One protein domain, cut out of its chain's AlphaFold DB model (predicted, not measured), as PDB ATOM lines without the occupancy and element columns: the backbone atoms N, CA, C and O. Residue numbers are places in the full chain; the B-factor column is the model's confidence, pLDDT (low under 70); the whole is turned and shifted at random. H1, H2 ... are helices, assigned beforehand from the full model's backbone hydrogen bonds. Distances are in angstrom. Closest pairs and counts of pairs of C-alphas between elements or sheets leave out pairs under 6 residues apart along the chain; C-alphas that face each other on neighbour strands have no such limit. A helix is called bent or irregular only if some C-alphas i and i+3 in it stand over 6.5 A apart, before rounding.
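What this domain is: This is residues 4 to 177 of the 310 residues of an uncharacterized protein of Candidatus Bathyarchaeota archaeon (UniProt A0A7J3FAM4). A hairpin of two helices, H1 and H2, makes one end of an elongated body; H3, H4 and H5 form a small up-and-down bundle in the middle, and H6 and H7 pack on H5. The long loop of residues 137 to 166 makes the other end. The printed part has 174 residues with seven named helices, H1 to H7 in order along the chain, and no named strand; the class is all helix. It is compact, with a radius of gyration of the C-alphas of 17.1 A, and spans 51 by 33 by 30 A.

Where its parts are: H1, residues 4 to 15, begins at C-alpha 4, at (97.657, 49.275, 61.250). H2, residues 19 to 38, is the longest helix, 28.2 A from first to last C-alpha. H3 is residues 54 to 63, and H4, residues 67 to 80, is 19.9 A long. H5, residues 101 to 115, is 21.8 A long and begins at C-alpha 101, at (94.676, 59.243, 69.635). H6, residues 120 to 136, is 26.0 A long and irregular: C-alphas 130 and 133 are 7.1 A apart. H7, residues 167 to 175, ends at C-alpha 175, at (92.562, 60.616, 56.010).

How they stand to each other: H3, H4 and H5 are a bundle, up and down, each running against the one before it. H3 and H4 touch as a hairpin at a shallow tilt of 16 degrees, the C-alphas of Tyr 58 and Val 70 being closest at 5.7 A. H5 touches H4 at a steep tilt of 44 degrees, closest at the C-alphas of Leu 109 and Val 74, 6.7 A. H2 touches H3 with residues 32 to 37 alone, closest at the C-alphas of Thr 33 and Phe 60, 5.3 A. H1 and H2 form a hairpin at a shallow tilt of 27 degrees, closest at the C-alphas of Leu 13 and Tyr 22, 5.5 A. H5 and H6 touch as a hairpin, opposite ways at 29 degrees, a shallow tilt; the C-alphas of Ser 106 and Gly 126 are closest, 4.3 A. H7 touches H5, the same way at a shallow tilt of 16 degrees, closest at the C-alphas of Asp 174 and Pro 103, 5.4 A. H1 and H7 are apart. Every O i to N i+4 pair is within hydrogen-bond range in H2, H3, H4 and H7, against 7 of 8 in H1, 9 of 11 in H5 and 9 of 13 in H6.

The domain as a whole: The two C-alphas farthest apart are those of Gly 17 and Asp 152, 55.6 A. The printed part has no cut. The links H2 to H3, H4 to H5 and H6 to H7 are long. The mean pLDDT of the printed part is 87.2; residues 47 to 49, 98 and 146 to 161 are under 70.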
ATOM      1  N   TRP A   4      98.436  49.418  62.480       88.56
ATOM      2  CA  TRP A   4      97.657  49.275  61.250       88.56
ATOM      3  C   TRP A   4      98.492  49.519  59.992       88.56
ATOM      4  O   TRP A   4      98.346  48.805  59.001       88.56
ATOM      5  N   ASN A   5      99.396  50.503  60.028       91.75
ATOM      6  CA  ASN A   5     100.158  50.898  58.850       91.75
ATOM      7  C   ASN A   5     101.389  50.013  58.624       91.75
ATOM      8  O   ASN A   5     101.865  49.899  57.498       91.75
ATOM      9  N   VAL A   6     101.885  49.329  59.661       92.50
ATOM     10  CA  VAL A   6     102.997  48.378  59.506       92.50
ATOM     11  C   VAL A   6     102.616  47.247  58.547       92.50
ATOM     12  O   VAL A   6     103.446  46.814  57.751       92.50
ATOM     13  N   LEU A   7     101.349  46.821  58.550       88.12
ATOM     14  CA  LEU A   7     100.838  45.830  57.599       88.12
ATOM     15  C   LEU A   7     100.887  46.336  56.149       88.12
ATOM     16  O   LEU A   7     101.234  45.571  55.249       88.12
ATOM     17  N   ASN A   8     100.608  47.624  55.924       91.19
ATOM     18  CA  ASN A   8     100.740  48.235  54.600       91.19
ATOM     19  C   ASN A   8     102.204  48.286  54.159       91.19
ATOM     20  O   ASN A   8     102.503  47.935  53.025       91.19
ATOM     21  N   ILE A   9     103.120  48.652  55.062       95.56
ATOM     22  CA  ILE A   9     104.561  48.676  54.774       95.56
ATOM     23  C   ILE A   9     105.058  47.272  54.414       95.56
ATOM     24  O   ILE A   9     105.751  47.107  53.415       95.56
ATOM     25  N   LEU A  10     104.661  46.246  55.173       95.38
ATOM     26  CA  LEU A  10     104.981  44.851  54.859       95.38
ATOM     27  C   LEU A  10     104.450  44.439  53.479       95.38
ATOM     28  O   LEU A  10     105.165  43.775  52.729       95.38
ATOM     29  N   LYS A  11     103.220  44.836  53.120       92.56
ATOM     30  CA  LYS A  11     102.674  44.592  51.778       92.56
ATOM     31  C   LYS A  11     103.528  45.275  50.706       92.56
ATOM     32  O   LYS A  11     103.934  44.599  49.766       92.56
ATOM     33  N   SER A  12     103.851  46.558  50.871       95.69
ATOM     34  CA  SER A  12     104.659  47.311  49.905       95.69
ATOM     35  C   SER A  12     106.054  46.717  49.718       95.69
ATOM     36  O   SER A  12     106.461  46.492  48.586       95.69
ATOM     37  N   LEU A  13     106.757  46.373  50.804       97.94
ATOM     38  CA  LEU A  13     108.080  45.737  50.721       97.94
ATOM     39  C   LEU A  13     108.028  44.426  49.927       97.94
ATOM     40  O   LEU A  13     108.902  44.162  49.103       97.94
ATOM     41  N   ARG A  14     106.982  43.616  50.139       96.62
ATOM     42  CA  ARG A  14     106.780  42.372  49.389       96.62
ATOM     43  C   ARG A  14     106.494  42.637  47.911       96.62
ATOM     44  O   ARG A  14     107.059  41.959  47.058       96.62
ATOM     45  N   ASP A  15     105.615  43.593  47.620       93.62
ATOM     46  CA  ASP A  15     105.207  43.937  46.256       93.62
ATOM     47  C   ASP A  15     106.374  44.558  45.455       93.62
ATOM     48  O   ASP A  15     106.481  44.335  44.250       93.62
ATOM     49  N   GLU A  16     107.295  45.260  46.124       96.56
ATOM     50  CA  GLU A  16     108.523  45.829  45.545       96.56
ATOM     51  C   GLU A  16     109.701  44.833  45.482       96.56
ATOM     52  O   GLU A  16     110.754  45.150  44.929       96.56
ATOM     53  N   GLY A  17     109.544  43.617  46.017       97.75
ATOM     54  CA  GLY A  17     110.586  42.584  46.012       97.75
ATOM     55  C   GLY A  17     111.724  42.804  47.019       97.75
ATOM     56  O   GLY A  17     112.742  42.113  46.946       97.75
ATOM     57  N   LEU A  18     111.553  43.718  47.979       98.31
ATOM     58  CA  LEU A  18     112.497  44.026  49.061       98.31
ATOM     59  C   LEU A  18     112.379  42.992  50.192       98.31
ATOM     60  O   LEU A  18     111.889  43.261  51.292       98.31
ATOM     61  N   MET A  19     112.756  41.749  49.879       98.31
ATOM     62  CA  MET A  19     112.492  40.595  50.743       98.31
ATOM     63  C   MET A  19     113.334  40.571  52.024       98.31
ATOM     64  O   MET A  19     112.861  40.049  53.034       98.31
ATOM     65  N   ASP A  20     114.541  41.136  52.018       98.56
ATOM     66  CA  ASP A  20     115.395  41.181  53.211       98.56
ATOM     67  C   ASP A  20     114.809  42.139  54.262       98.56
ATOM     68  O   ASP A  20     114.625  41.763  55.423       98.56
ATOM     69  N   GLU A  21     114.409  43.344  53.846       98.44
ATOM     70  CA  GLU A  21     113.717  44.329  54.679       98.44
ATOM     71  C   GLU A  21     112.351  43.820  55.141       98.44
ATOM     72  O   GLU A  21     111.988  43.990  56.309       98.44
ATOM     73  N   TYR A  22     111.606  43.157  54.248       98.31
ATOM     74  CA  TYR A  22     110.337  42.514  54.581       98.31
ATOM     75  C   TYR A  22     110.510  41.502  55.715       98.31
ATOM     76  O   TYR A  22     109.799  41.573  56.719       98.31
ATOM     77  N   ASN A  23     111.468  40.579  55.581       98.31
ATOM     78  CA  ASN A  23     111.710  39.537  56.576       98.31
ATOM     79  C   ASN A  23     112.166  40.136  57.914       98.31
ATOM     80  O   ASN A  23     111.661  39.736  58.965       98.31
ATOM     81  N   ALA A  24     113.055  41.135  57.883       98.25
ATOM     82  CA  ALA A  24     113.524  41.822  59.082       98.25
ATOM     83  C   ALA A  24     112.388  42.557  59.819       98.25
ATOM     84  O   ALA A  24     112.267  42.461  61.043       98.25
ATOM     85  N   LEU A  25     111.524  43.271  59.089       97.38
ATOM     86  CA  LEU A  25     110.374  43.957  59.679       97.38
ATOM     87  C   LEU A  25     109.340  42.959  60.209       97.38
ATOM     88  O   LEU A  25     108.817  43.151  61.308       97.38
ATOM     89  N   LEU A  26     109.068  41.882  59.468       96.31
ATOM     90  CA  LEU A  26     108.119  40.844  59.863       96.31
ATOM     91  C   LEU A  26     108.559  40.141  61.152       96.31
ATOM     92  O   LEU A  26     107.730  39.896  62.029       96.31
ATOM     93  N   GLU A  27     109.852  39.855  61.309       97.25
ATOM     94  CA  GLU A  27     110.399  39.296  62.549       97.25
ATOM     95  C   GLU A  27     110.109  40.215  63.746       97.25
ATOM     96  O   GLU A  27     109.551  39.775  64.756       97.25
ATOM     97  N   ARG A  28     110.403  41.517  63.619       96.00
ATOM     98  CA  ARG A  28     110.128  42.511  64.673       96.00
ATOM     99  C   ARG A  28     108.637  42.655  64.955       96.00
ATOM    100  O   ARG A  28     108.240  42.721  66.119       96.00
ATOM    101  N   PHE A  29     107.814  42.667  63.912       95.06
ATOM    102  CA  PHE A  29     106.362  42.734  64.033       95.06
ATOM    103  C   PHE A  29     105.809  41.520  64.789       95.06
ATOM    104  O   PHE A  29     104.977  41.683  65.680       95.06
ATOM    105  N   ASN A  30     106.320  40.317  64.515       95.50
ATOM    106  CA  ASN A  30     105.931  39.092  65.214       95.50
ATOM    107  C   ASN A  30     106.348  39.092  66.692       95.50
ATOM    108  O   ASN A  30     105.557  38.685  67.543       95.50
ATOM    109  N   ILE A  31     107.539  39.601  67.026       95.19
ATOM    110  CA  ILE A  31     107.968  39.763  68.428       95.19
ATOM    111  C   ILE A  31     106.997  40.680  69.186       95.19
ATOM    112  O   ILE A  31     106.523  40.322  70.267       95.19
ATOM    113  N   SER A  32     106.659  41.838  68.609       93.88
ATOM    114  CA  SER A  32     105.682  42.763  69.196       93.88
ATOM    115  C   SER A  32     104.304  42.115  69.318       93.88
ATOM    116  O   SER A  32     103.670  42.194  70.367       93.88
ATOM    117  N   THR A  33     103.867  41.404  68.278       95.06
ATOM    118  CA  THR A  33     102.589  40.687  68.266       95.06
ATOM    119  C   THR A  33     102.476  39.735  69.456       95.06
ATOM    120  O   THR A  33     101.497  39.787  70.195       95.06
ATOM    121  N   GLU A  34     103.495  38.910  69.706       95.81
ATOM    122  CA  GLU A  34     103.494  37.968  70.830       95.81
ATOM    123  C   GLU A  34     103.331  38.665  72.191       95.81
ATOM    124  O   GLU A  34     102.634  38.145  73.068       95.81
ATOM    125  N   HIS A  35     103.910  39.857  72.364       94.12
ATOM    126  CA  HIS A  35     103.718  40.664  73.569       94.12
ATOM    127  C   HIS A  35     102.251  41.096  73.749       94.12
ATOM    128  O   HIS A  35     101.691  40.896  74.830       94.12
ATOM    129  N   PHE A  36     101.608  41.630  72.702       94.62
ATOM    130  CA  PHE A  36     100.208  42.091  72.748       94.62
ATOM    131  C   PHE A  36      99.184  40.952  72.906       94.62
ATOM    132  O   PHE A  36      98.064  41.182  73.376       94.62
ATOM    133  N   ILE A  37      99.565  39.725  72.541       96.19
ATOM    134  CA  ILE A  37      98.746  38.519  72.728       96.19
ATOM    135  C   ILE A  37      98.867  37.966  74.150       96.19
ATOM    136  O   ILE A  37      97.862  37.573  74.740       96.19
ATOM    137  N   LYS A  38     100.084  37.899  74.705       95.44
ATOM    138  CA  LYS A  38     100.342  37.282  76.021       95.44
ATOM    139  C   LYS A  38     100.023  38.206  77.192       95.44
ATOM    140  O   LYS A  38      99.704  37.735  78.281       95.44
ATOM    141  N   THR A  39     100.127  39.512  76.985       94.31
ATOM    142  CA  THR A  39      99.890  40.507  78.031       94.31
ATOM    143  C   THR A  39      98.391  40.749  78.191       94.31
ATOM    144  O   THR A  39      97.692  41.044  77.223       94.31
ATOM    145  N   LYS A  40      97.888  40.648  79.429       91.25
ATOM    146  CA  LYS A  40      96.450  40.756  79.734       91.25
ATOM    147  C   LYS A  40      95.872  42.137  79.387       91.25
ATOM    148  O   LYS A  40      94.815  42.215  78.773       91.25
ATOM    149  N   TYR A  41      96.590  43.206  79.737       89.88
ATOM    150  CA  TYR A  41      96.171  44.599  79.533       89.88
ATOM    151  C   TYR A  41      97.319  45.433  78.927       89.88
ATOM    152  O   TYR A  41      97.924  46.239  79.635       89.88
ATOM    153  N   PRO A  42      97.682  45.228  77.645       91.38
ATOM    154  CA  PRO A  42      98.845  45.862  77.010       91.38
ATOM    155  C   PRO A  42      98.546  47.295  76.543       91.38
ATOM    156  O   PRO A  42      98.869  47.689  75.429       91.38
ATOM    157  N   TYR A  43      97.879  48.068  77.395       88.88
ATOM    158  CA  TYR A  43      97.369  49.394  77.058       88.88
ATOM    159  C   TYR A  43      98.213  50.540  77.618       88.88
ATOM    160  O   TYR A  43      98.015  51.689  77.236       88.88
ATOM    161  N   LEU A  44      99.102  50.226  78.562       82.25
ATOM    162  CA  LEU A  44      99.881  51.210  79.300       82.25
ATOM    163  C   LEU A  44     100.880  51.925  78.379       82.25
ATOM    164  O   LEU A  44     101.568  51.283  77.588       82.25
ATOM    165  N   SER A  45     100.984  53.239  78.562       81.75
ATOM    166  CA  SER A  45     102.001  54.103  77.956       81.75
ATOM    167  C   SER A  45     102.677  54.936  79.056       81.75
ATOM    168  O   SER A  45     102.817  54.468  80.187       81.75
ATOM    169  N   GLU A  46     103.086  56.170  78.768       77.12
ATOM    170  CA  GLU A  46     103.721  57.095  79.710       77.12
ATOM    171  C   GLU A  46     102.799  57.487  80.879       77.12
ATOM    172  O   GLU A  46     103.287  57.831  81.957       77.12
ATOM    173  N   PHE A  47     101.473  57.402  80.695       69.38
ATOM    174  CA  PHE A  47     100.475  57.759  81.704       69.38
ATOM    175  C   PHE A  47      99.546  56.586  82.082       69.38
ATOM    176  O   PHE A  47      99.193  55.772  81.226       69.38
ATOM    177  N   PRO A  48      99.063  56.511  83.342       65.19
ATOM    178  CA  PRO A  48      98.137  55.455  83.778       65.19
ATOM    179  C   PRO A  48      96.761  55.468  83.092       65.19
ATOM    180  O   PRO A  48      96.092  54.440  83.057       65.19
ATOM    181  N   PHE A  49      96.330  56.622  82.571       69.06
ATOM    182  CA  PHE A  49      95.062  56.802  81.851       69.06
ATOM    183  C   PHE A  49      95.328  57.242  80.405       69.06
ATOM    184  O   PHE A  49      94.800  58.249  79.936       69.06
ATOM    185  N   ASP A  50      96.239  56.540  79.728       78.62
ATOM    186  CA  ASP A  50      96.561  56.811  78.328       78.62
ATOM    187  C   ASP A  50      95.767  55.931  77.356       78.62
ATOM    188  O   ASP A  50      95.391  54.804  77.682       78.62
ATOM    189  N   THR A  51      95.530  56.453  76.152       86.38
ATOM    190  CA  THR A  51      94.748  55.787  75.095       86.38
ATOM    191  C   THR A  51      95.597  55.408  73.875       86.38
ATOM    192  O   THR A  51      95.097  54.822  72.917       86.38
ATOM    193  N   THR A  52      96.907  55.671  73.919       87.94
ATOM    194  CA  THR A  52      97.889  55.394  72.853       87.94
ATOM    195  C   THR A  52      98.163  53.897  72.628       87.94
ATOM    196  O   THR A  52      98.681  53.491  71.583       87.94
ATOM    197  N   GLY A  53      97.840  53.035  73.591       90.50
ATOM    198  CA  GLY A  53      98.037  51.590  73.462       90.50
ATOM    199  C   GLY A  53      96.925  50.870  72.693       90.50
ATOM    200  O   GLY A  53      97.128  49.737  72.244       90.50
ATOM    201  N   TYR A  54      95.744  51.484  72.544       93.19
ATOM    202  CA  TYR A  54      94.531  50.763  72.140       93.19
ATOM    203  C   TYR A  54      94.570  50.333  70.673       93.19
ATOM    204  O   TYR A  54      94.413  49.143  70.397       93.19
ATOM    205  N   GLU A  55      94.864  51.257  69.753       93.75
ATOM    206  CA  GLU A  55      94.983  50.957  68.319       93.75
ATOM    207  C   GLU A  55      95.968  49.817  68.052       93.75
ATOM    208  O   GLU A  55      95.660  48.863  67.337       93.75
ATOM    209  N   SER A  56      97.151  49.872  68.664       93.69
ATOM    210  CA  SER A  56      98.177  48.869  68.394       93.69
ATOM    211  C   SER A  56      97.757  47.512  68.946       93.69
ATOM    212  O   SER A  56      97.850  46.503  68.248       93.69
ATOM    213  N   THR A  57      97.194  47.499  70.155       95.44
ATOM    214  CA  THR A  57      96.627  46.288  70.752       95.44
ATOM    215  C   THR A  57      95.550  45.671  69.860       95.44
ATOM    216  O   THR A  57      95.558  44.455  69.656       95.44
ATOM    217  N   TYR A  58      94.662  46.493  69.296       96.50
ATOM    218  CA  TYR A  58      93.617  46.056  68.375       96.50
ATOM    219  C   TYR A  58      94.209  45.362  67.140       96.50
ATOM    220  O   TYR A  58      93.917  44.190  66.897       96.50
ATOM    221  N   PHE A  59      95.092  46.034  66.392       95.62
ATOM    222  CA  PHE A  59      95.596  45.501  65.122       95.62
ATOM    223  C   PHE A  59      96.544  44.307  65.294       95.62
ATOM    224  O   PHE A  59      96.483  43.376  64.492       95.62
ATOM    225  N   PHE A  60      97.359  44.254  66.355       96.38
ATOM    226  CA  PHE A  60      98.180  43.069  66.645       96.38
ATOM    227  C   PHE A  60      97.328  41.843  67.001       96.38
ATOM    228  O   PHE A  60      97.619  40.728  66.560       96.38
ATOM    229  N   ARG A  61      96.247  42.032  67.769       96.50
ATOM    230  CA  ARG A  61      95.304  40.951  68.098       96.50
ATOM    231  C   ARG A  61      94.498  40.512  66.875       96.50
ATOM    232  O   ARG A  61      94.354  39.307  66.663       96.50
ATOM    233  N   LYS A  62      94.056  41.461  66.038       95.88
ATOM    234  CA  LYS A  62      93.369  41.184  64.766       95.88
ATOM    235  C   LYS A  62      94.271  40.429  63.790       95.88
ATOM    236  O   LYS A  62      93.824  39.449  63.205       95.88
ATOM    237  N   TYR A  63      95.552  40.792  63.691       94.69
ATOM    238  CA  TYR A  63      96.538  40.091  62.855       94.69
ATOM    239  C   TYR A  63      96.687  38.600  63.211       94.69
ATOM    240  O   TYR A  63      96.924  37.775  62.335       94.69
ATOM    241  N   ARG A  64      96.514  38.232  64.487       95.50
ATOM    242  CA  ARG A  64      96.525  36.830  64.956       95.50
ATOM    243  C   ARG A  64      95.143  36.186  65.006       95.50
ATOM    244  O   ARG A  64      95.001  35.133  65.624       95.50
ATOM    245  N   GLU A  65      94.140  36.834  64.418       95.81
ATOM    246  CA  GLU A  65      92.755  36.361  64.346       95.81
ATOM    247  C   GLU A  65      92.134  36.062  65.725       95.81
ATOM    248  O   GLU A  65      91.207  35.261  65.861       95.81
ATOM    249  N   ARG A  66      92.621  36.725  66.783       96.50
ATOM    250  CA  ARG A  66      92.131  36.555  68.159       96.50
ATOM    251  C   ARG A  66      90.893  37.403  68.411       96.50
ATOM    252  O   ARG A  66      90.954  38.405  69.119       96.50
ATOM    253  N   LYS A  67      89.771  36.995  67.808       95.75
ATOM    254  CA  LYS A  67      88.474  37.694  67.896       95.75
ATOM    255  C   LYS A  67      88.044  37.972  69.336       95.75
ATOM    256  O   LYS A  67      87.627  39.083  69.634       95.75
ATOM    257  N   ASP A  68      88.252  37.010  70.231       95.75
ATOM    258  CA  ASP A  68      87.981  37.143  71.664       95.75
ATOM    259  C   ASP A  68      88.714  38.343  72.284       95.75
ATOM    260  O   ASP A  68      88.118  39.160  72.984       95.75
ATOM    261  N   LEU A  69      90.000  38.499  71.961       97.12
ATOM    262  CA  LEU A  69      90.820  39.595  72.466       97.12
ATOM    263  C   LEU A  69      90.558  40.917  71.737       97.12
ATOM    264  O   LEU A  69      90.807  41.973  72.316       97.12
ATOM    265  N   VAL A  70      90.109  40.880  70.481       97.25
ATOM    266  CA  VAL A  70      89.713  42.072  69.715       97.25
ATOM    267  C   VAL A  70      88.428  42.667  70.293       97.25
ATOM    268  O   VAL A  70      88.379  43.868  70.550       97.25
ATOM    269  N   GLU A  71      87.428  41.835  70.590       96.25
ATOM    270  CA  GLU A  71      86.169  42.263  71.215       96.25
ATOM    271  C   GLU A  71      86.390  42.914  72.591       96.25
ATOM    272  O   GLU A  71      85.697  43.868  72.950       96.25
ATOM    273  N   GLU A  72      87.374  42.444  73.364       96.25
ATOM    274  CA  GLU A  72      87.784  43.114  74.605       96.25
ATOM    275  C   GLU A  72      88.307  44.534  74.354       96.25
ATOM    276  O   GLU A  72      87.938  45.456  75.079       96.25
ATOM    277  N   VAL A  73      89.129  44.735  73.318       96.31
ATOM    278  CA  VAL A  73      89.663  46.063  72.976       96.31
ATOM    279  C   VAL A  73      88.549  46.992  72.502       96.31
ATOM    280  O   VAL A  73      88.524  48.148  72.908       96.31
ATOM    281  N   VAL A  74      87.591  46.491  71.715       97.12
ATOM    282  CA  VAL A  74      86.413  47.265  71.283       97.12
ATOM    283  C   VAL A  74      85.605  47.770  72.482       97.12
ATOM    284  O   VAL A  74      85.202  48.931  72.506       97.12
ATOM    285  N   LYS A  75      85.425  46.945  73.522       95.56
ATOM    286  CA  LYS A  75      84.756  47.372  74.765       95.56
ATOM    287  C   LYS A  75      85.527  48.478  75.483       95.56
ATOM    288  O   LYS A  75      84.905  49.419  75.967       95.56
ATOM    289  N   VAL A  76      86.858  48.374  75.546       93.81
ATOM    290  CA  VAL A  76      87.713  49.426  76.121       93.81
ATOM    291  C   VAL A  76      87.561  50.720  75.323       93.81
ATOM    292  O   VAL A  76      87.233  51.739  75.916       93.81
ATOM    293  N   LEU A  77      87.695  50.660  73.994       94.19
ATOM    294  CA  LEU A  77      87.545  51.809  73.097       94.19
ATOM    295  C   LEU A  77      86.199  52.521  73.292       94.19
ATOM    296  O   LEU A  77      86.161  53.730  73.495       94.19
ATOM    297  N   LEU A  78      85.090  51.774  73.291       94.62
ATOM    298  CA  LEU A  78      83.761  52.347  73.515       94.62
ATOM    299  C   LEU A  78      83.613  52.968  74.909       94.62
ATOM    300  O   LEU A  78      82.905  53.962  75.043       94.62
ATOM    301  N   ALA A  79      84.263  52.412  75.933       92.06
ATOM    302  CA  ALA A  79      84.231  52.958  77.288       92.06
ATOM    303  C   ALA A  79      85.091  54.224  77.455       92.06
ATOM    304  O   ALA A  79      84.872  54.982  78.399       92.06
ATOM    305  N   THR A  80      86.067  54.447  76.571       89.50
ATOM    306  CA  THR A  80      87.036  55.552  76.659       89.50
ATOM    307  C   THR A  80      86.790  56.677  75.660       89.50
ATOM    308  O   THR A  80      87.552  57.642  75.656       89.50
ATOM    309  N   LEU A  81      85.746  56.576  74.835       90.19
ATOM    310  CA  LEU A  81      85.301  57.624  73.917       90.19
ATOM    311  C   LEU A  81      84.008  58.268  74.436       90.19
ATOM    312  O   LEU A  81      83.188  57.629  75.093       90.19
ATOM    313  N   HIS A  82      83.801  59.546  74.137       89.06
ATOM    314  CA  HIS A  82      82.625  60.298  74.567       89.06
ATOM    315  C   HIS A  82      81.382  59.978  73.735       89.06
ATOM    316  O   HIS A  82      81.387  60.072  72.512       89.06
ATOM    317  N   HIS A  83      80.275  59.665  74.412       90.75
ATOM    318  CA  HIS A  83      78.981  59.366  73.770       90.75
ATOM    319  C   HIS A  83      77.992  60.534  73.865       90.75
ATOM    320  O   HIS A  83      76.858  60.441  73.403       90.75
ATOM    321  N   GLN A  84      78.399  61.639  74.493       87.00
ATOM    322  CA  GLN A  84      77.544  62.807  74.678       87.00
ATOM    323  C   GLN A  84      77.320  63.515  73.337       87.00
ATOM    324  O   GLN A  84      78.300  63.750  72.634       87.00
ATOM    325  N   PRO A  85      76.082  63.920  72.998       86.19
ATOM    326  CA  PRO A  85      75.748  64.547  71.716       86.19
ATOM    327  C   PRO A  85      76.180  66.026  71.667       86.19
ATOM    328  O   PRO A  85      75.397  66.920  71.356       86.19
ATOM    329  N   ILE A  86      77.433  66.293  72.022       82.50
ATOM    330  CA  ILE A  86      78.076  67.602  71.977       82.50
ATOM    331  C   ILE A  86      79.053  67.550  70.809       82.50
ATOM    332  O   ILE A  86      79.976  66.744  70.827       82.50
ATOM    333  N   TRP A  87      78.856  68.381  69.787       74.25
ATOM    334  CA  TRP A  87      79.503  68.177  68.484       74.25
ATOM    335  C   TRP A  87      81.043  68.180  68.512       74.25
ATOM    336  O   TRP A  87      81.647  67.488  67.705       74.25
ATOM    337  N   TRP A  88      81.684  68.903  69.440       74.69
ATOM    338  CA  TRP A  88      83.152  68.919  69.598       74.69
ATOM    339  C   TRP A  88      83.696  67.809  70.508       74.69
ATOM    340  O   TRP A  88      84.908  67.670  70.666       74.69
ATOM    341  N   TRP A  89      82.809  67.055  71.159       81.75
ATOM    342  CA  TRP A  89      83.164  66.055  72.161       81.75
ATOM    343  C   TRP A  89      82.736  64.646  71.756       81.75
ATOM    344  O   TRP A  89      83.382  63.678  72.130       81.75
ATOM    345  N   TYR A  90      81.659  64.519  70.987       88.75
ATOM    346  CA  TYR A  90      81.115  63.246  70.538       88.75
ATOM    347  C   TYR A  90      82.153  62.458  69.729       88.75
ATOM    348  O   TYR A  90      82.668  62.948  68.729       88.75
ATOM    349  N   GLY A  91      82.469  61.242  70.175       90.94
ATOM    350  CA  GLY A  91      83.497  60.396  69.569       90.94
ATOM    351  C   GLY A  91      84.943  60.762  69.924       90.94
ATOM    352  O   GLY A  91      85.843  60.086  69.445       90.94
ATOM    353  N   CYS A  92      85.201  61.775  70.759       88.69
ATOM    354  CA  CYS A  92      86.554  62.098  71.236       88.69
ATOM    355  C   CYS A  92      86.999  61.180  72.378       88.69
ATOM    356  O   CYS A  92      86.169  60.736  73.174       88.69
ATOM    357  N   ASP A  93      88.309  60.967  72.521       85.19
ATOM    358  CA  ASP A  93      88.872  60.316  73.713       85.19
ATOM    359  C   ASP A  93      88.510  61.082  74.993       85.19
ATOM    360  O   ASP A  93      88.562  62.311  75.043       85.19
ATOM    361  N   ILE A  94      88.208  60.357  76.074       78.69
ATOM    362  CA  ILE A  94      87.808  60.972  77.351       78.69
ATOM    363  C   ILE A  94      88.901  61.840  77.969       78.69
ATOM    364  O   ILE A  94      88.630  62.822  78.658       78.69
ATOM    365  N   LYS A  95      90.155  61.507  77.675       72.06
ATOM    366  CA  LYS A  95      91.327  62.248  78.137       72.06
ATOM    367  C   LYS A  95      91.439  63.639  77.496       72.06
ATOM    368  O   LYS A  95      92.042  64.527  78.095       72.06
ATOM    369  N   SER A  96      90.937  63.830  76.275       70.19
ATOM    370  CA  SER A  96      91.321  64.978  75.444       70.19
ATOM    371  C   SER A  96      90.439  65.145  74.208       70.19
ATOM    372  O   SER A  96      90.123  64.176  73.524       70.19
ATOM    373  N   LEU A  97      90.131  66.392  73.852       70.69
ATOM    374  CA  LEU A  97      89.326  66.714  72.672       70.69
ATOM    375  C   LEU A  97      90.127  66.563  71.373       70.69
ATOM    376  O   LEU A  97      91.051  67.338  71.130       70.69
ATOM    377  N   GLY A  98      89.748  65.596  70.532       62.72
ATOM    378  CA  GLY A  98      90.154  65.530  69.122       62.72
ATOM    379  C   GLY A  98      91.663  65.455  68.856       62.72
ATOM    380  O   GLY A  98      92.098  65.792  67.757       62.72
ATOM    381  N   VAL A  99      92.474  65.050  69.839       79.69
ATOM    382  CA  VAL A  99      93.926  64.867  69.659       79.69
ATOM    383  C   VAL A  99      94.221  63.584  68.880       79.69
ATOM    384  O   VAL A  99      93.327  62.779  68.633       79.69
ATOM    385  N   TYR A 100      95.487  63.362  68.524       84.62
ATOM    386  CA  TYR A 100      95.916  62.304  67.605       84.62
ATOM    387  C   TYR A 100      95.427  60.881  67.929       84.62
ATOM    388  O   TYR A 100      95.189  60.103  67.011       84.62
ATOM    389  N   THR A 101      95.221  60.539  69.201       89.06
ATOM    390  CA  THR A 101      94.676  59.243  69.635       89.06
ATOM    391  C   THR A 101      93.222  59.034  69.224       89.06
ATOM    392  O   THR A 101      92.844  57.916  68.887       89.06
ATOM    393  N   THR A 102      92.421  60.101  69.166       90.38
ATOM    394  CA  THR A 102      90.988  60.045  68.844       90.38
ATOM    395  C   THR A 102      90.720  59.394  67.478       90.38
ATOM    396  O   THR A 102      90.048  58.359  67.449       90.38
ATOM    397  N   PRO A 103      91.255  59.897  66.346       91.50
ATOM    398  CA  PRO A 103      91.019  59.270  65.047       91.50
ATOM    399  C   PRO A 103      91.684  57.887  64.945       91.50
ATOM    400  O   PRO A 103      91.134  56.974  64.335       91.50
ATOM    401  N   MET A 104      92.834  57.675  65.594       91.75
ATOM    402  CA  MET A 104      93.527  56.379  65.575       91.75
ATOM    403  C   MET A 104      92.721  55.272  66.265       91.75
ATOM    404  O   MET A 104      92.621  54.166  65.740       91.75
ATOM    405  N   ASN A 105      92.107  55.582  67.403       93.81
ATOM    406  CA  ASN A 105      91.234  54.678  68.147       93.81
ATOM    407  C   ASN A 105      89.886  54.489  67.444       93.81
ATOM    408  O   ASN A 105      89.368  53.374  67.360       93.81
ATOM    409  N   SER A 106      89.345  55.560  66.868       94.62
ATOM    410  CA  SER A 106      88.085  55.527  66.120       94.62
ATOM    411  C   SER A 106      88.173  54.672  64.857       94.62
ATOM    412  O   SER A 106      87.218  53.970  64.519       94.62
ATOM    413  N   ARG A 107      89.346  54.630  64.214       94.69
ATOM    414  CA  ARG A 107      89.630  53.705  63.109       94.69
ATOM    415  C   ARG A 107      89.398  52.246  63.500       94.69
ATOM    416  O   ARG A 107      88.894  51.488  62.680       94.69
ATOM    417  N   CYS A 108      89.737  51.841  64.723       96.06
ATOM    418  CA  CYS A 108      89.497  50.474  65.188       96.06
ATOM    419  C   CYS A 108      88.003  50.156  65.290       96.06
ATOM    420  O   CYS A 108      87.600  49.040  64.983       96.06
ATOM    421  N   LEU A 109      87.177  51.129  65.687       97.19
ATOM    422  CA  LEU A 109      85.724  50.951  65.725       97.19
ATOM    423  C   LEU A 109      85.132  50.830  64.320       97.19
ATOM    424  O   LEU A 109      84.282  49.974  64.099       97.19
ATOM    425  N   LEU A 110      85.602  51.642  63.369       97.06
ATOM    426  CA  LEU A 110      85.184  51.531  61.969       97.06
ATOM    427  C   LEU A 110      85.617  50.197  61.349       97.06
ATOM    428  O   LEU A 110      84.814  49.529  60.710       97.06
ATOM    429  N   ASP A 111      86.850  49.763  61.602       96.25
ATOM    430  CA  ASP A 111      87.347  48.464  61.147       96.25
ATOM    431  C   ASP A 111      86.550  47.291  61.762       96.25
ATOM    432  O   ASP A 111      86.189  46.351  61.054       96.25
ATOM    433  N   ALA A 112      86.186  47.371  63.047       97.12
ATOM    434  CA  ALA A 112      85.314  46.388  63.695       97.12
ATOM    435  C   ALA A 112      83.876  46.411  63.136       97.12
ATOM    436  O   ALA A 112      83.241  45.361  63.005       97.12
ATOM    437  N   TYR A 113      83.364  47.595  62.784       97.50
ATOM    438  CA  TYR A 113      82.064  47.752  62.132       97.50
ATOM    439  C   TYR A 113      82.044  47.116  60.738       97.50
ATOM    440  O   TYR A 113      81.084  46.435  60.389       97.50
ATOM    441  N   GLU A 114      83.102  47.284  59.945       96.31
ATOM    442  CA  GLU A 114      83.193  46.679  58.611       96.31
ATOM    443  C   GLU A 114      83.179  45.139  58.668       96.31
ATOM    444  O   GLU A 114      82.546  44.494  57.825       96.31
ATOM    445  N   ASP A 115      83.785  44.540  59.701       94.12
ATOM    446  CA  ASP A 115      83.697  43.094  59.950       94.12
ATOM    447  C   ASP A 115      82.257  42.672  60.334       94.12
ATOM    448  O   ASP A 115      81.727  41.658  59.839       94.12
ATOM    449  N   ASN A 116      81.595  43.461  61.191       91.69
ATOM    450  CA  ASN A 116      80.245  43.203  61.698       91.69
ATOM    451  C   ASN A 116      79.305  44.431  61.618       91.69
ATOM    452  O   ASN A 116      79.076  45.109  62.626       91.69
ATOM    453  N   PRO A 117      78.667  44.680  60.458       94.44
ATOM    454  CA  PRO A 117      77.925  45.917  60.206       94.44
ATOM    455  C   PRO A 117      76.557  46.006  60.901       94.44
ATOM    456  O   PRO A 117      75.767  46.891  60.587       94.44
ATOM    457  N   SER A 118      76.253  45.101  61.834       92.44
ATOM    458  CA  SER A 118      75.027  45.150  62.636       92.44
ATOM    459  C   SER A 118      75.146  46.048  63.869       92.44
ATOM    460  O   SER A 118      74.131  46.423  64.448       92.44
ATOM    461  N   ASP A 119      76.366  46.356  64.320       94.12
ATOM    462  CA  ASP A 119      76.575  47.190  65.506       94.12
ATOM    463  C   ASP A 119      76.713  48.665  65.111       94.12
ATOM    464  O   ASP A 119      77.800  49.183  64.853       94.12
ATOM    465  N   HIS A 120      75.579  49.360  65.053       93.75
ATOM    466  CA  HIS A 120      75.542  50.750  64.599       93.75
ATOM    467  C   HIS A 120      76.213  51.708  65.592       93.75
ATOM    468  O   HIS A 120      76.541  52.834  65.214       93.75
ATOM    469  N   LEU A 121      76.453  51.297  66.846       94.38
ATOM    470  CA  LEU A 121      77.176  52.128  67.805       94.38
ATOM    471  C   LEU A 121      78.644  52.283  67.393       94.38
ATOM    472  O   LEU A 121      79.179  53.389  67.491       94.38
ATOM    473  N   LEU A 122      79.266  51.216  66.875       96.81
ATOM    474  CA  LEU A 122      80.638  51.256  66.357       96.81
ATOM    475  C   LEU A 122      80.777  52.285  65.236       96.81
ATOM    476  O   LEU A 122      81.681  53.118  65.280       96.81
ATOM    477  N   LEU A 123      79.843  52.274  64.279       96.31
ATOM    478  CA  LEU A 123      79.820  53.254  63.197       96.31
ATOM    479  C   LEU A 123      79.587  54.669  63.730       96.31
ATOM    480  O   LEU A 123      80.338  55.574  63.391       96.31
ATOM    481  N   ARG A 124      78.570  54.876  64.576       94.69
ATOM    482  CA  ARG A 124      78.212  56.208  65.089       94.69
ATOM    483  C   ARG A 124      79.379  56.865  65.835       94.69
ATOM    484  O   ARG A 124      79.715  58.011  65.544       94.69
ATOM    485  N   ILE A 125      80.015  56.134  66.752       95.56
ATOM    486  CA  ILE A 125      81.135  56.645  67.554       95.56
ATOM    487  C   ILE A 125      82.422  56.714  66.728       95.56
ATOM    488  O   ILE A 125      83.101  57.740  66.750       95.56
ATOM    489  N   GLY A 126      82.743  55.665  65.965       95.44
ATOM    490  CA  GLY A 126      83.941  55.624  65.129       95.44
ATOM    491  C   GLY A 126      83.942  56.714  64.058       95.44
ATOM    492  O   GLY A 126      84.948  57.383  63.852       95.44
ATOM    493  N   TYR A 127      82.804  56.967  63.413       95.19
ATOM    494  CA  TYR A 127      82.718  58.003  62.387       95.19
ATOM    495  C   TYR A 127      82.840  59.408  62.983       95.19
ATOM    496  O   TYR A 127      83.539  60.258  62.436       95.19
ATOM    497  N   ALA A 128      82.210  59.646  64.138       93.38
ATOM    498  CA  ALA A 128      82.333  60.913  64.850       93.38
ATOM    499  C   ALA A 128      83.779  61.197  65.278       93.38
ATOM    500  O   ALA A 128      84.277  62.297  65.054       93.38
ATOM    501  N   GLY A 129      84.474  60.203  65.834       92.44
ATOM    502  CA  GLY A 129      85.856  60.374  66.271       92.44
ATOM    503  C   GLY A 129      86.865  60.482  65.123       92.44
ATOM    504  O   GLY A 129      87.857  61.194  65.256       92.44
ATOM    505  N   ILE A 130      86.600  59.878  63.960       92.12
ATOM    506  CA  ILE A 130      87.374  60.156  62.737       92.12
ATOM    507  C   ILE A 130      87.216  61.620  62.309       92.12
ATOM    508  O   ILE A 130      88.209  62.269  62.004       92.12
ATOM    509  N   LEU A 131      86.008  62.187  62.385       89.50
ATOM    510  CA  LEU A 131      85.770  63.590  62.030       89.50
ATOM    511  C   LEU A 131      86.208  64.602  63.101       89.50
ATOM    512  O   LEU A 131      86.412  65.776  62.791       89.50
ATOM    513  N   ALA A 132      86.354  64.182  64.356       86.62
ATOM    514  CA  ALA A 132      86.620  65.074  65.482       86.62
ATOM    515  C   ALA A 132      87.859  65.985  65.328       86.62
ATOM    516  O   ALA A 132      87.743  67.171  65.666       86.62
ATOM    517  N   PRO A 133      89.017  65.527  64.802       84.00
ATOM    518  CA  PRO A 133      90.193  66.379  64.605       84.00
ATOM    519  C   PRO A 133      89.918  67.607  63.734       84.00
ATOM    520  O   PRO A 133      90.511  68.657  63.965       84.00
ATOM    521  N   TRP A 134      88.978  67.535  62.786       85.12
ATOM    522  CA  TRP A 134      88.641  68.665  61.913       85.12
ATOM    523  C   TRP A 134      88.067  69.867  62.663       85.12
ATOM    524  O   TRP A 134      88.196  70.992  62.189       85.12
ATOM    525  N   SER A 135      87.513  69.667  63.863       81.44
ATOM    526  CA  SER A 135      87.106  70.773  64.744       81.44
ATOM    527  C   SER A 135      88.276  71.653  65.207       81.44
ATOM    528  O   SER A 135      88.051  72.743  65.728       81.44
ATOM    529  N   GLN A 136      89.511  71.176  65.027       80.81
ATOM    530  CA  GLN A 136      90.752  71.835  65.431       80.81
ATOM    531  C   GLN A 136      91.544  72.410  64.253       80.81
ATOM    532  O   GLN A 136      92.630  72.956  64.452       80.81
ATOM    533  N   VAL A 137      91.023  72.278  63.031       85.12
ATOM    534  CA  VAL A 137      91.624  72.837  61.821       85.12
ATOM    535  C   VAL A 137      90.914  74.144  61.488       85.12
ATOM    536  O   VAL A 137      89.712  74.171  61.225       85.12
ATOM    537  N   TYR A 138      91.656  75.248  61.495       85.00
ATOM    538  CA  TYR A 138      91.137  76.550  61.098       85.00
ATOM    539  C   TYR A 138      90.919  76.603  59.578       85.00
ATOM    540  O   TYR A 138      91.632  75.933  58.829       85.00
ATOM    541  N   PRO A 139      89.999  77.448  59.074       87.75
ATOM    542  CA  PRO A 139      89.794  77.621  57.632       87.75
ATOM    543  C   PRO A 139      91.052  78.038  56.853       87.75
ATOM    544  O   PRO A 139      91.136  77.823  55.647       87.75
ATOM    545  N   THR A 140      92.017  78.647  57.536       90.12
ATOM    546  CA  THR A 140      93.325  79.052  57.008       90.12
ATOM    547  C   THR A 140      94.332  77.891  56.920       90.12
ATOM    548  O   THR A 140      95.361  78.030  56.261       90.12
ATOM    549  N   GLY A 141      93.998  76.719  57.474       87.00
ATOM    550  CA  GLY A 141      94.759  75.471  57.376       87.00
ATOM    551  C   GLY A 141      95.662  75.176  58.574       87.00
ATOM    552  O   GLY A 141      96.172  74.062  58.688       87.00
ATOM    553  N   GLU A 142      95.856  76.129  59.485       85.62
ATOM    554  CA  GLU A 142      96.531  75.875  60.752       85.62
ATOM    555  C   GLU A 142      95.688  74.929  61.607       85.62
ATOM    556  O   GLU A 142      94.462  75.020  61.648       85.62
ATOM    557  N   ALA A 143      96.357  74.031  62.323       83.88
ATOM    558  CA  ALA A 143      95.720  73.145  63.282       83.88
ATOM    559  C   ALA A 143      96.260  73.420  64.683       83.88
ATOM    560  O   ALA A 143      97.450  73.707  64.849       83.88
ATOM    561  N   CYS A 144      95.409  73.281  65.692       77.56
ATOM    562  CA  CYS A 144      95.824  73.272  67.089       77.56
ATOM    563  C   CYS A 144      95.669  71.867  67.677       77.56
ATOM    564  O   CYS A 144      94.710  71.153  67.395       77.56
ATOM    565  N   THR A 145      96.612  71.430  68.512       73.31
ATOM    566  CA  THR A 145      96.369  70.214  69.302       73.31
ATOM    567  C   THR A 145      95.550  70.584  70.521       73.31
ATOM    568  O   THR A 145      96.117  71.121  71.464       73.31
ATOM    569  N   GLY A 146      94.253  70.270  70.485       66.56
ATOM    570  CA  GLY A 146      93.314  70.433  71.593       66.56
ATOM    571  C   GLY A 146      93.024  71.904  71.925       66.56
ATOM    572  O   GLY A 146      93.938  72.654  72.279       66.56
ATOM    573  N   PRO A 147      91.763  72.365  71.908       55.34
ATOM    574  CA  PRO A 147      91.447  73.594  72.603       55.34
ATOM    575  C   PRO A 147      91.547  73.302  74.101       55.34
ATOM    576  O   PRO A 147      91.218  72.208  74.564       55.34
ATOM    577  N   ASN A 148      91.974  74.303  74.860       53.47
ATOM    578  CA  ASN A 148      92.051  74.306  76.320       53.47
ATOM    579  C   ASN A 148      90.659  74.207  76.983       53.47
ATOM    580  O   ASN A 148      90.270  75.076  77.761       53.47
ATOM    581  N   TRP A 149      89.856  73.192  76.664       54.78
ATOM    582  CA  TRP A 149      88.636  72.933  77.408       54.78
ATOM    583  C   TRP A 149      88.969  72.060  78.611       54.78
ATOM    584  O   TRP A 149      88.853  70.837  78.593       54.78
ATOM    585  N   SER A 150      89.407  72.734  79.666       57.38
ATOM    586  CA  SER A 150      89.339  72.207  81.019       57.38
ATOM    587  C   SER A 150      87.977  72.620  81.588       57.38
ATOM    588  O   SER A 150      87.629  73.801  81.495       57.38
ATOM    589  N   PRO A 151      87.186  71.711  82.190       56.75
ATOM    590  CA  PRO A 151      85.909  72.066  82.817       56.75
ATOM    591  C   PRO A 151      86.027  73.182  83.869       56.75
ATOM    592  O   PRO A 151      85.049  73.863  84.163       56.75
ATOM    593  N   ASP A 152      87.224  73.366  84.433       59.31
ATOM    594  CA  ASP A 152      87.564  74.391  85.422       59.31
ATOM    595  C   ASP A 152      88.122  75.695  84.814       59.31
ATOM    596  O   ASP A 152      88.459  76.621  85.550       59.31
ATOM    597  N   GLY A 153      88.225  75.786  83.482       55.00
ATOM    598  CA  GLY A 153      88.756  76.949  82.769       55.00
ATOM    599  C   GLY A 153      90.262  77.169  82.938       55.00
ATOM    600  O   GLY A 153      90.779  78.193  82.483       55.00
ATOM    601  N   SER A 154      90.981  76.240  83.577       58.06
ATOM    602  CA  SER A 154      92.434  76.311  83.668       58.06
ATOM    603  C   SER A 154      93.050  76.043  82.298       58.06
ATOM    604  O   SER A 154      92.628  75.151  81.559       58.06
ATOM    605  N   SER A 155      94.065  76.825  81.931       54.00
ATOM    606  CA  SER A 155      94.869  76.507  80.761       54.00
ATOM    607  C   SER A 155      95.552  75.161  81.012       54.00
ATOM    608  O   SER A 155      96.448  75.082  81.856       54.00
ATOM    609  N   GLY A 156      95.142  74.108  80.309       54.94
ATOM    610  CA  GLY A 156      95.865  72.848  80.274       54.94
ATOM    611  C   GLY A 156      97.308  73.115  79.853       54.94
ATOM    612  O   GLY A 156      97.582  73.625  78.769       54.94
ATOM    613  N   SER A 157      98.251  72.802  80.735       51.59
ATOM    614  CA  SER A 157      99.686  73.008  80.504       51.59
ATOM    615  C   SER A 157     100.257  72.098  79.413       51.59
ATOM    616  O   SER A 157     101.359  72.344  78.930       51.59
ATOM    617  N   TYR A 158      99.515  71.056  79.024       55.25
ATOM    618  CA  TYR A 158      99.957  70.034  78.077       55.25
ATOM    619  C   TYR A 158      99.709  70.408  76.606       55.25
ATOM    620  O   TYR A 158     100.403  69.911  75.723       55.25
ATOM    621  N   PHE A 159      98.749  71.300  76.329       62.06
ATOM    622  CA  PHE A 159      98.286  71.597  74.973       62.06
ATOM    623  C   PHE A 159      98.134  73.108  74.767       62.06
ATOM    624  O   PHE A 159      97.139  73.728  75.138       62.06
ATOM    625  N   ASN A 160      99.171  73.725  74.196       64.12
ATOM    626  CA  ASN A 160      99.133  75.126  73.790       64.12
ATOM    627  C   ASN A 160      98.421  75.235  72.429       64.12
ATOM    628  O   ASN A 160      98.943  74.692  71.452       64.12
ATOM    629  N   PRO A 161      97.297  75.971  72.317       66.94
ATOM    630  CA  PRO A 161      96.567  76.104  71.055       66.94
ATOM    631  C   PRO A 161      97.368  76.827  69.962       66.94
ATOM    632  O   PRO A 161      96.962  76.814  68.805       66.94
ATOM    633  N   ALA A 162      98.507  77.442  70.299       73.94
ATOM    634  CA  ALA A 162      99.434  78.014  69.328       73.94
ATOM    635  C   ALA A 162     100.232  76.962  68.534       73.94
ATOM    636  O   ALA A 162     100.915  77.328  67.578       73.94
ATOM    637  N   TRP A 163     100.197  75.682  68.927       77.75
ATOM    638  CA  TRP A 163     100.992  74.626  68.302       77.75
ATOM    639  C   TRP A 163     100.132  73.467  67.799       77.75
ATOM    640  O   TRP A 163      99.212  72.988  68.464       77.75
ATOM    641  N   SER A 164     100.501  72.967  66.622       81.19
ATOM    642  CA  SER A 164      99.899  71.782  66.017       81.19
ATOM    643  C   SER A 164     100.444  70.470  66.588       81.19
ATOM    644  O   SER A 164      99.825  69.448  66.342       81.19
ATOM    645  N   ASN A 165     101.548  70.475  67.349       82.00
ATOM    646  CA  ASN A 165     102.179  69.305  67.987       82.00
ATOM    647  C   ASN A 165     102.049  68.002  67.161       82.00
ATOM    648  O   ASN A 165     102.538  67.917  66.037       82.00
ATOM    649  N   GLU A 166     101.380  66.988  67.713       81.44
ATOM    650  CA  GLU A 166     101.222  65.643  67.141       81.44
ATOM    651  C   GLU A 166      99.975  65.515  66.247       81.44
ATOM    652  O   GLU A 166      99.632  64.416  65.810       81.44
ATOM    653  N   PHE A 167      99.292  66.624  65.937       84.75
ATOM    654  CA  PHE A 167      98.040  66.632  65.174       84.75
ATOM    655  C   PHE A 167      98.151  65.887  63.836       84.75
ATOM    656  O   PHE A 167      97.250  65.136  63.465       84.75
ATOM    657  N   GLY A 168      99.289  66.024  63.145       87.31
ATOM    658  CA  GLY A 168      99.536  65.355  61.865       87.31
ATOM    659  C   GLY A 168      99.474  63.824  61.935       87.31
ATOM    660  O   GLY A 168      99.058  63.190  60.969       87.31
ATOM    661  N   VAL A 169      99.820  63.222  63.079       87.31
ATOM    662  CA  VAL A 169      99.742  61.763  63.278       87.31
ATOM    663  C   VAL A 169      98.283  61.302  63.295       87.31
ATOM    664  O   VAL A 169      97.941  60.287  62.686       87.31
ATOM    665  N   GLY A 170      97.413  62.078  63.948       87.00
ATOM    666  CA  GLY A 170      95.974  61.829  63.969       87.00
ATOM    667  C   GLY A 170      95.331  62.046  62.608       87.00
ATOM    668  O   GLY A 170      94.603  61.178  62.133       87.00
ATOM    669  N   LEU A 171      95.659  63.169  61.961       88.69
ATOM    670  CA  LEU A 171      95.151  63.510  60.632       88.69
ATOM    671  C   LEU A 171      95.531  62.450  59.589       88.69
ATOM    672  O   LEU A 171      94.736  62.121  58.717       88.69
ATOM    673  N   TYR A 172      96.726  61.862  59.696       88.50
ATOM    674  CA  TYR A 172      97.127  60.751  58.836       88.50
ATOM    675  C   TYR A 172      96.197  59.536  58.991       88.50
ATOM    676  O   TYR A 172      95.731  58.982  57.999       88.50
ATOM    677  N   ALA A 173      95.890  59.127  60.225       85.69
ATOM    678  CA  ALA A 173      94.987  58.002  60.466       85.69
ATOM    679  C   ALA A 173      93.546  58.290  60.017       85.69
ATOM    680  O   ALA A 173      92.898  57.399  59.469       85.69
ATOM    681  N   ASP A 174      93.087  59.525  60.220       89.94
ATOM    682  CA  ASP A 174      91.800  60.043  59.756       89.94
ATOM    683  C   ASP A 174      91.674  59.964  58.225       89.94
ATOM    684  O   ASP A 174      90.838  59.219  57.714       89.94
ATOM    685  N   LEU A 175      92.584  60.600  57.481       89.50
ATOM    686  CA  LEU A 175      92.562  60.616  56.010       89.50
ATOM    687  C   LEU A 175      92.618  59.215  55.377       89.50
ATOM    688  O   LEU A 175      92.071  59.005  54.299       89.50
ATOM    689  N   HIS A 176      93.255  58.248  56.042       88.69
ATOM    690  CA  HIS A 176      93.296  56.849  55.600       88.69
ATOM    691  C   HIS A 176      92.094  56.004  56.065       88.69
ATOM    692  O   HIS A 176      91.961  54.841  55.666       88.69
ATOM    693  N   ALA A 177      91.245  56.520  56.955       90.31
ATOM    694  CA  ALA A 177      90.023  55.868  57.437       90.31
ATOM    695  C   ALA A 177      88.749  56.439  56.810       90.31
ATOM    696  O   ALA A 177      87.751  55.718  56.728       90.31
TER     697      ALA A 177